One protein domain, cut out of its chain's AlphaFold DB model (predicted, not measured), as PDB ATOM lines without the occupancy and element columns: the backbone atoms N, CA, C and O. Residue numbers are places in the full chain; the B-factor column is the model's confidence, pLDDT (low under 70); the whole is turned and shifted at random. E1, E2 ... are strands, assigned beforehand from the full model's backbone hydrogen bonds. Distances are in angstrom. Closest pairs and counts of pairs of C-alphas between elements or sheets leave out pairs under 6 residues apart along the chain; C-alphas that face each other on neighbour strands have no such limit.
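What this domain is: This is residues 31 to 88 of the 89 residues of an uncharacterized protein of Bradyrhizobium sp. Y-H1 (UniProt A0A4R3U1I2). A twisted sheet of four strands makes the main body, with a small two-stranded hairpin, E1 and E2, set to one side of it beyond the end of E4. The large sheet runs E5, E4, E3, E6 and is mixed; E3, E4 and E5 form a meander, each strand the antiparallel neighbour of the one before, and E6 is parallel to E3. The printed part has 58 residues and six named strands, E1 to E6, with no named helix: the class is all strand. It is compact, with a radius of gyration of the C-alphas of 11.0 A, and spans 27 by 25 by 16 A.

Where its parts are: Find C-alpha 31 at (-11.714, 47.771, 6.422), where E1, residues 31 to 33, begins. E2 is residues 39 to 43, 13.3 A long, and E3 is residues 47 to 51, also 13.3 A. E4, residues 59 to 65, runs 19.1 A; E5, residues 69 to 76, runs 19.0 A and bends by 67 degrees at residue 72. E6, residues 84 to 86, ends at C-alpha 86, (-3.705, 37.694, 4.320).

How they stand to each other: Look first at E3 and E4, a hairpin at 147 degrees, with N 48 and O 63 at 2.8 A. E4 and E5 are a hairpin at 150 degrees, with N 62 and O 73 at 2.8 A. On E3's other side E6 is parallel at 27 degrees, with N 51 and O 86 at 2.8 A. E1 and E2 are antiparallel at 156 degrees, with N 40 and O 32 at 2.9 A. The closest C-alphas of E2 and E4, Ile 42 and Cys 65, are 6.7 A apart; E2 and E3 are only just apart, closest 8.3 A.

The domain as a whole: The C-alphas of Ala 44 and Pro 55 are farthest apart, 30.6 A. The printed part has no cut and no long link. Mean pLDDT of the printed part is 88.9; residue 88 is under 70.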
ATOM      1  N   SER A  31     -11.116  48.781   7.290       90.69
ATOM      2  CA  SER A  31     -11.714  47.771   6.422       90.69
ATOM      3  C   SER A  31     -10.804  47.427   5.251       90.69
ATOM      4  O   SER A  31     -10.063  48.271   4.744       90.69
ATOM      5  N   TYR A  32     -10.850  46.169   4.824       87.69
ATOM      6  CA  TYR A  32     -10.254  45.733   3.565       87.69
ATOM      7  C   TYR A  32     -11.164  44.722   2.875       87.69
ATOM      8  O   TYR A  32     -11.892  43.979   3.534       87.69
ATOM      9  N   THR A  33     -11.102  44.696   1.546       89.25
ATOM     10  CA  THR A  33     -11.886  43.785   0.708       89.25
ATOM     11  C   THR A  33     -10.960  42.781   0.031       89.25
ATOM     12  O   THR A  33      -9.922  43.153  -0.524       89.25
ATOM     13  N   LEU A  34     -11.319  41.503   0.105       85.81
ATOM     14  CA  LEU A  34     -10.601  40.401  -0.531       85.81
ATOM     15  C   LEU A  34     -11.031  40.199  -1.993       85.81
ATOM     16  O   LEU A  34     -12.004  40.782  -2.465       85.81
ATOM     17  N   ALA A  35     -10.305  39.338  -2.717       83.62
ATOM     18  CA  ALA A  35     -10.562  39.031  -4.136       83.62
ATOM     19  C   ALA A  35     -11.947  38.450  -4.385       83.62
ATOM     20  O   ALA A  35     -12.552  38.669  -5.428       83.62
ATOM     21  N   ASN A  36     -12.432  37.696  -3.405       85.69
ATOM     22  CA  ASN A  36     -13.742  37.072  -3.427       85.69
ATOM     23  C   ASN A  36     -14.886  38.059  -3.120       85.69
ATOM     24  O   ASN A  36     -16.041  37.648  -3.139       85.69
ATOM     25  N   GLY A  37     -14.582  39.335  -2.853       88.06
ATOM     26  CA  GLY A  37     -15.561  40.375  -2.534       88.06
ATOM     27  C   GLY A  37     -15.890  40.505  -1.044       88.06
ATOM     28  O   GLY A  37     -16.591  41.444  -0.665       88.06
ATOM     29  N   ASP A  38     -15.360  39.632  -0.184       89.62
ATOM     30  CA  ASP A  38     -15.600  39.715   1.256       89.62
ATOM     31  C   ASP A  38     -14.914  40.946   1.845       89.62
ATOM     32  O   ASP A  38     -13.724  41.182   1.622       89.62
ATOM     33  N   THR A  39     -15.654  41.714   2.643       90.44
ATOM     34  CA  THR A  39     -15.117  42.870   3.369       90.44
ATOM     35  C   THR A  39     -14.947  42.532   4.842       90.44
ATOM     36  O   THR A  39     -15.904  42.158   5.517       90.44
ATOM     37  N   TYR A  40     -13.727  42.696   5.348       87.88
ATOM     38  CA  TYR A  40     -13.376  42.447   6.742       87.88
ATOM     39  C   TYR A  40     -13.154  43.763   7.471       87.88
ATOM     40  O   TYR A  40     -12.523  44.674   6.935       87.88
ATOM     41  N   GLN A  41     -13.638  43.840   8.710       91.38
ATOM     42  CA  GLN A  41     -13.350  44.939   9.624       91.38
ATOM     43  C   GLN A  41     -12.329  44.508  10.673       91.38
ATOM     44  O   GLN A  41     -12.450  43.450  11.290       91.38
ATOM     45  N   ILE A  42     -11.321  45.350  10.871       88.62
ATOM     46  CA  ILE A  42     -10.248  45.175  11.839       88.62
ATOM     47  C   ILE A  42     -10.380  46.279  12.889       88.62
ATOM     48  O   ILE A  42     -10.302  47.454  12.530       88.62
ATOM     49  N   PRO A  43     -10.571  45.934  14.172       90.88
ATOM     50  CA  PRO A  43     -10.600  46.922  15.245       90.88
ATOM     51  C   PRO A  43      -9.297  47.727  15.327       90.88
ATOM     52  O   PRO A  43      -8.211  47.188  15.087       90.88
ATOM     53  N   ALA A  44      -9.383  48.999  15.721       91.06
ATOM     54  CA  ALA A  44      -8.202  49.812  15.994       91.06
ATOM     55  C   ALA A  44      -7.275  49.141  17.025       91.06
ATOM     56  O   ALA A  44      -7.701  48.458  17.957       91.06
ATOM     57  N   GLY A  45      -5.972  49.321  16.830       89.56
ATOM     58  CA  GLY A  45      -4.914  48.707  17.625       89.56
ATOM     59  C   GLY A  45      -4.531  47.285  17.210       89.56
ATOM     60  O   GLY A  45      -3.486  46.810  17.650       89.56
ATOM     61  N   GLN A  46      -5.316  46.617  16.359       91.31
ATOM     62  CA  GLN A  46      -5.006  45.271  15.874       91.31
ATOM     63  C   GLN A  46      -3.976  45.298  14.742       91.31
ATOM     64  O   GLN A  46      -3.910  46.246  13.954       91.31
ATOM     65  N   ASN A  47      -3.203  44.218  14.638       93.94
ATOM     66  CA  ASN A  47      -2.182  44.058  13.612       93.94
ATOM     67  C   ASN A  47      -2.602  43.035  12.552       93.94
ATOM     68  O   ASN A  47      -3.060  41.936  12.867       93.94
ATOM     69  N   LEU A  48      -2.360  43.379  11.295       92.31
ATOM     70  CA  LEU A  48      -2.611  42.560  10.117       92.31
ATOM     71  C   LEU A  48      -1.298  42.354   9.364       92.31
ATOM     72  O   LEU A  48      -0.496  43.275   9.260       92.31
ATOM     73  N   CYS A  49      -1.083  41.175   8.797       93.25
ATOM     74  CA  CYS A  49       0.088  40.896   7.978       93.25
ATOM     75  C   CYS A  49      -0.331  40.564   6.551       93.25
ATOM     76  O   CYS A  49      -0.907  39.509   6.294       93.25
ATOM     77  N   TRP A  50      -0.025  41.465   5.617       91.44
ATOM     78  CA  TRP A  50      -0.323  41.272   4.198       91.44
ATOM     79  C   TRP A  50       0.860  40.684   3.464       91.44
ATOM     80  O   TRP A  50       1.978  41.179   3.590       91.44
ATOM     81  N   ARG A  51       0.625  39.656   2.657       89.06
ATOM     82  CA  ARG A  51       1.692  39.031   1.888       89.06
ATOM     83  C   ARG A  51       2.317  40.034   0.921       89.06
ATOM     84  O   ARG A  51       1.618  40.763   0.216       89.06
ATOM     85  N   VAL A  52       3.645  40.063   0.888       87.19
ATOM     86  CA  VAL A  52       4.373  40.799  -0.147       87.19
ATOM     87  C   VAL A  52       4.185  40.057  -1.480       87.19
ATOM     88  O   VAL A  52       4.203  38.824  -1.480       87.19
ATOM     89  N   PRO A  53       4.015  40.762  -2.613       82.81
ATOM     90  CA  PRO A  53       3.936  40.116  -3.920       82.81
ATOM     91  C   PRO A  53       5.139  39.189  -4.212       82.81
ATOM     92  O   PRO A  53       6.223  39.370  -3.637       82.81
ATOM     93  N   PRO A  54       4.979  38.201  -5.115       79.50
ATOM     94  CA  PRO A  54       6.066  37.319  -5.543       79.50
ATOM     95  C   PRO A  54       7.339  38.093  -5.944       79.50
ATOM     96  O   PRO A  54       7.234  39.203  -6.469       79.50
ATOM     97  N   PRO A  55       8.549  37.538  -5.715       82.69
ATOM     98  CA  PRO A  55       8.864  36.146  -5.351       82.69
ATOM     99  C   PRO A  55       8.947  35.877  -3.835       82.69
ATOM    100  O   PRO A  55       9.452  34.841  -3.408       82.69
ATOM    101  N   SER A  56       8.507  36.808  -2.983       77.88
ATOM    102  CA  SER A  56       8.678  36.678  -1.530       77.88
ATOM    103  C   SER A  56       7.557  35.857  -0.887       77.88
ATOM    104  O   SER A  56       6.575  36.396  -0.397       77.88
ATOM    105  N   TYR A  57       7.707  34.530  -0.838       78.75
ATOM    106  CA  TYR A  57       6.619  33.638  -0.402       78.75
ATOM    107  C   TYR A  57       6.351  33.601   1.111       78.75
ATOM    108  O   TYR A  57       5.296  33.109   1.514       78.75
ATOM    109  N   ARG A  58       7.294  34.072   1.936       86.69
ATOM    110  CA  ARG A  58       7.226  34.020   3.412       86.69
ATOM    111  C   ARG A  58       7.300  35.392   4.081       86.69
ATOM    112  O   ARG A  58       7.296  35.459   5.304       86.69
ATOM    113  N   VAL A  59       7.370  36.462   3.291       91.31
ATOM    114  CA  VAL A  59       7.502  37.829   3.798       91.31
ATOM    115  C   VAL A  59       6.153  38.525   3.724       91.31
ATOM    116  O   VAL A  59       5.461  38.468   2.706       91.31
ATOM    117  N   TYR A  60       5.805  39.205   4.807       93.25
ATOM    118  CA  TYR A  60       4.568  39.946   4.964       93.25
ATOM    119  C   TYR A  60       4.883  41.380   5.372       93.25
ATOM    120  O   TYR A  60       5.849  41.642   6.083       93.25
ATOM    121  N   THR A  61       4.060  42.318   4.937       93.81
ATOM    122  CA  THR A  61       4.008  43.670   5.469       93.81
ATOM    123  C   THR A  61       3.134  43.661   6.718       93.81
ATOM    124  O   THR A  61       1.943  43.363   6.634       93.81
ATOM    125  N   LEU A  62       3.721  43.996   7.866       94.81
ATOM    126  CA  LEU A  62       3.004  44.231   9.113       94.81
ATOM    127  C   LEU A  62       2.320  45.596   9.046       94.81
ATOM    128  O   LEU A  62       2.978  46.636   8.969       94.81
ATOM    129  N   LEU A  63       0.999  45.563   9.116       94.00
ATOM    130  CA  LEU A  63       0.113  46.705   9.191       94.00
ATOM    131  C   LEU A  63      -0.495  46.791  10.582       94.00
ATOM    132  O   LEU A  63      -0.890  45.775  11.154       94.00
ATOM    133  N   ARG A  64      -0.645  48.005  11.096       93.62
ATOM    134  CA  ARG A  64      -1.457  48.278  12.281       93.62
ATOM    135  C   ARG A  64      -2.699  49.037  11.864       93.62
ATOM    136  O   ARG A  64      -2.611  49.993  11.092       93.62
ATOM    137  N   CYS A  65      -3.851  48.617  12.369       91.38
ATOM    138  CA  CYS A  65      -5.050  49.417  12.235       91.38
ATOM    139  C   CYS A  65      -4.989  50.581  13.225       91.38
ATOM    140  O   CYS A  65      -5.198  50.405  14.421       91.38
ATOM    141  N   ASP A  66      -4.671  51.761  12.720       90.25
ATOM    142  CA  ASP A  66      -4.799  53.030  13.429       90.25
ATOM    143  C   ASP A  66      -5.384  54.024  12.419       90.25
ATOM    144  O   ASP A  66      -4.613  54.756  11.793       90.25
ATOM    145  N   PRO A  67      -6.708  53.903  12.153       87.31
ATOM    146  CA  PRO A  67      -7.336  54.241  10.880       87.31
ATOM    147  C   PRO A  67      -6.783  55.527  10.254       87.31
ATOM    148  O   PRO A  67      -6.940  56.599  10.840       87.31
ATOM    149  N   PRO A  68      -6.163  55.447   9.057       87.12
ATOM    150  CA  PRO A  68      -6.100  54.297   8.139       87.12
ATOM    151  C   PRO A  68      -5.068  53.215   8.527       87.12
ATOM    152  O   PRO A  68      -4.349  53.326   9.510       87.12
ATOM    153  N   PHE A  69      -4.964  52.127   7.759       90.56
ATOM    154  CA  PHE A  69      -3.882  51.158   7.981       90.56
ATOM    155  C   PHE A  69      -2.506  51.828   7.868       90.56
ATOM    156  O   PHE A  69      -2.202  52.468   6.862       90.56
ATOM    157  N   GLN A  70      -1.662  51.625   8.879       92.94
ATOM    158  CA  GLN A  70      -0.281  52.099   8.896       92.94
ATOM    159  C   GLN A  70       0.670  50.933   8.642       92.94
ATOM    160  O   GLN A  70       0.620  49.919   9.340       92.94
ATOM    161  N   GLU A  71       1.557  51.079   7.660       92.94
ATOM    162  CA  GLU A  71       2.635  50.124   7.413       92.94
ATOM    163  C   GLU A  71       3.776  50.331   8.408       92.94
ATOM    164  O   GLU A  71       4.337  51.419   8.505       92.94
ATOM    165  N   LEU A  72       4.116  49.277   9.155       92.50
ATOM    166  CA  LEU A  72       5.141  49.337  10.194       92.50
ATOM    167  C   LEU A  72       6.481  48.777   9.716       92.50
ATOM    168  O   LEU A  72       7.517  49.423   9.839       92.50
ATOM    169  N   SER A  73       6.491  47.526   9.250       93.00
ATOM    170  CA  SER A  73       7.723  46.825   8.866       93.00
ATOM    171  C   SER A  73       7.420  45.564   8.061       93.00
ATOM    172  O   SER A  73       6.273  45.126   7.987       93.00
ATOM    173  N   ARG A  74       8.454  44.938   7.489       92.81
ATOM    174  CA  ARG A  74       8.340  43.588   6.928       92.81
ATOM    175  C   ARG A  74       8.665  42.537   7.978       92.81
ATOM    176  O   ARG A  74       9.629  42.677   8.726       92.81
ATOM    177  N   VAL A  75       7.878  41.474   7.989       93.75
ATOM    178  CA  VAL A  75       7.960  40.367   8.941       93.75
ATOM    179  C   VAL A  75       7.914  39.034   8.212       93.75
ATOM    180  O   VAL A  75       7.482  38.953   7.061       93.75
ATOM    181  N   GLN A  76       8.387  37.982   8.870       92.50
ATOM    182  CA  GLN A  76       8.286  36.625   8.345       92.50
ATOM    183  C   GLN A  76       6.951  35.994   8.753       92.50
ATOM    184  O   GLN A  76       6.331  36.383   9.746       92.50
ATOM    185  N   HIS A  77       6.520  34.987   8.001       89.44
ATOM    186  CA  HIS A  77       5.419  34.125   8.416       89.44
ATOM    187  C   HIS A  77       5.709  33.522   9.802       89.44
ATOM    188  O   HIS A  77       6.809  33.022  10.038       89.44
ATOM    189  N   GLY A  78       4.733  33.568  10.708       88.56
ATOM    190  CA  GLY A  78       4.875  33.136  12.099       88.56
ATOM    191  C   GLY A  78       5.359  34.219  13.075       88.56
ATOM    192  O   GLY A  78       5.501  33.920  14.257       88.56
ATOM    193  N   ASP A  79       5.610  35.460  12.633       91.81
ATOM    194  CA  ASP A  79       5.853  36.590  13.548       91.81
ATOM    195  C   ASP A  79       4.651  36.803  14.487       91.81
ATOM    196  O   ASP A  79       3.529  37.047  14.043       91.81
ATOM    197  N   GLY A  80       4.897  36.739  15.798       90.75
ATOM    198  CA  GLY A  80       3.856  36.816  16.829       90.75
ATOM    199  C   GLY A  80       3.139  38.166  16.934       90.75
ATOM    200  O   GLY A  80       2.197  38.287  17.711       90.75
ATOM    201  N   ARG A  81       3.561  39.187  16.177       90.12
ATOM    202  CA  ARG A  81       2.843  40.468  16.076       90.12
ATOM    203  C   ARG A  81       1.714  40.433  15.054       90.12
ATOM    204  O   ARG A  81       0.945  41.387  15.012       90.12
ATOM    205  N   CYS A  82       1.641  39.402  14.215       89.44
ATOM    206  CA  CYS A  82       0.581  39.232  13.231       89.44
ATOM    207  C   CYS A  82      -0.619  38.528  13.864       89.44
ATOM    208  O   CYS A  82      -0.532  37.348  14.196       89.44
ATOM    209  N   ASN A  83      -1.763  39.205  13.950       88.38
ATOM    210  CA  ASN A  83      -2.987  38.554  14.434       88.38
ATOM    211  C   ASN A  83      -3.682  37.784  13.306       88.38
ATOM    212  O   ASN A  83      -4.394  36.813  13.552       88.38
ATOM    213  N   LYS A  84      -3.461  38.212  12.059       86.69
ATOM    214  CA  LYS A  84      -4.001  37.579  10.858       86.69
ATOM    215  C   LYS A  84      -3.012  37.701   9.700       86.69
ATOM    216  O   LYS A  84      -2.357  38.736   9.557       86.69
ATOM    217  N   TYR A  85      -2.922  36.653   8.885       87.38
ATOM    218  CA  TYR A  85      -2.152  36.632   7.643       87.38
ATOM    219  C   TYR A  85      -3.108  36.637   6.459       87.38
ATOM    220  O   TYR A  85      -4.012  35.808   6.399       87.38
ATOM    221  N   GLU A  86      -2.891  37.553   5.524       88.44
ATOM    222  CA  GLU A  86      -3.705  37.694   4.320       88.44
ATOM    223  C   GLU A  86      -2.837  37.581   3.074       88.44
ATOM    224  O   GLU A  86      -1.738  38.144   3.008       88.44
ATOM    225  N   GLU A  87      -3.344  36.886   2.062       81.38
ATOM    226  CA  GLU A  87      -2.705  36.831   0.753       81.38
ATOM    227  C   GLU A  87      -3.135  38.057  -0.057       81.38
ATOM    228  O   GLU A  87      -4.320  38.292  -0.287       81.38
ATOM    229  N   ARG A  88      -2.167  38.896  -0.440       69.00
ATOM    230  CA  ARG A  88      -2.424  40.002  -1.362       69.00
ATOM    231  C   ARG A  88      -2.647  39.396  -2.756       69.00
ATOM    232  O   ARG A  88      -1.863  38.535  -3.152       69.00
TER     233      ARG A  88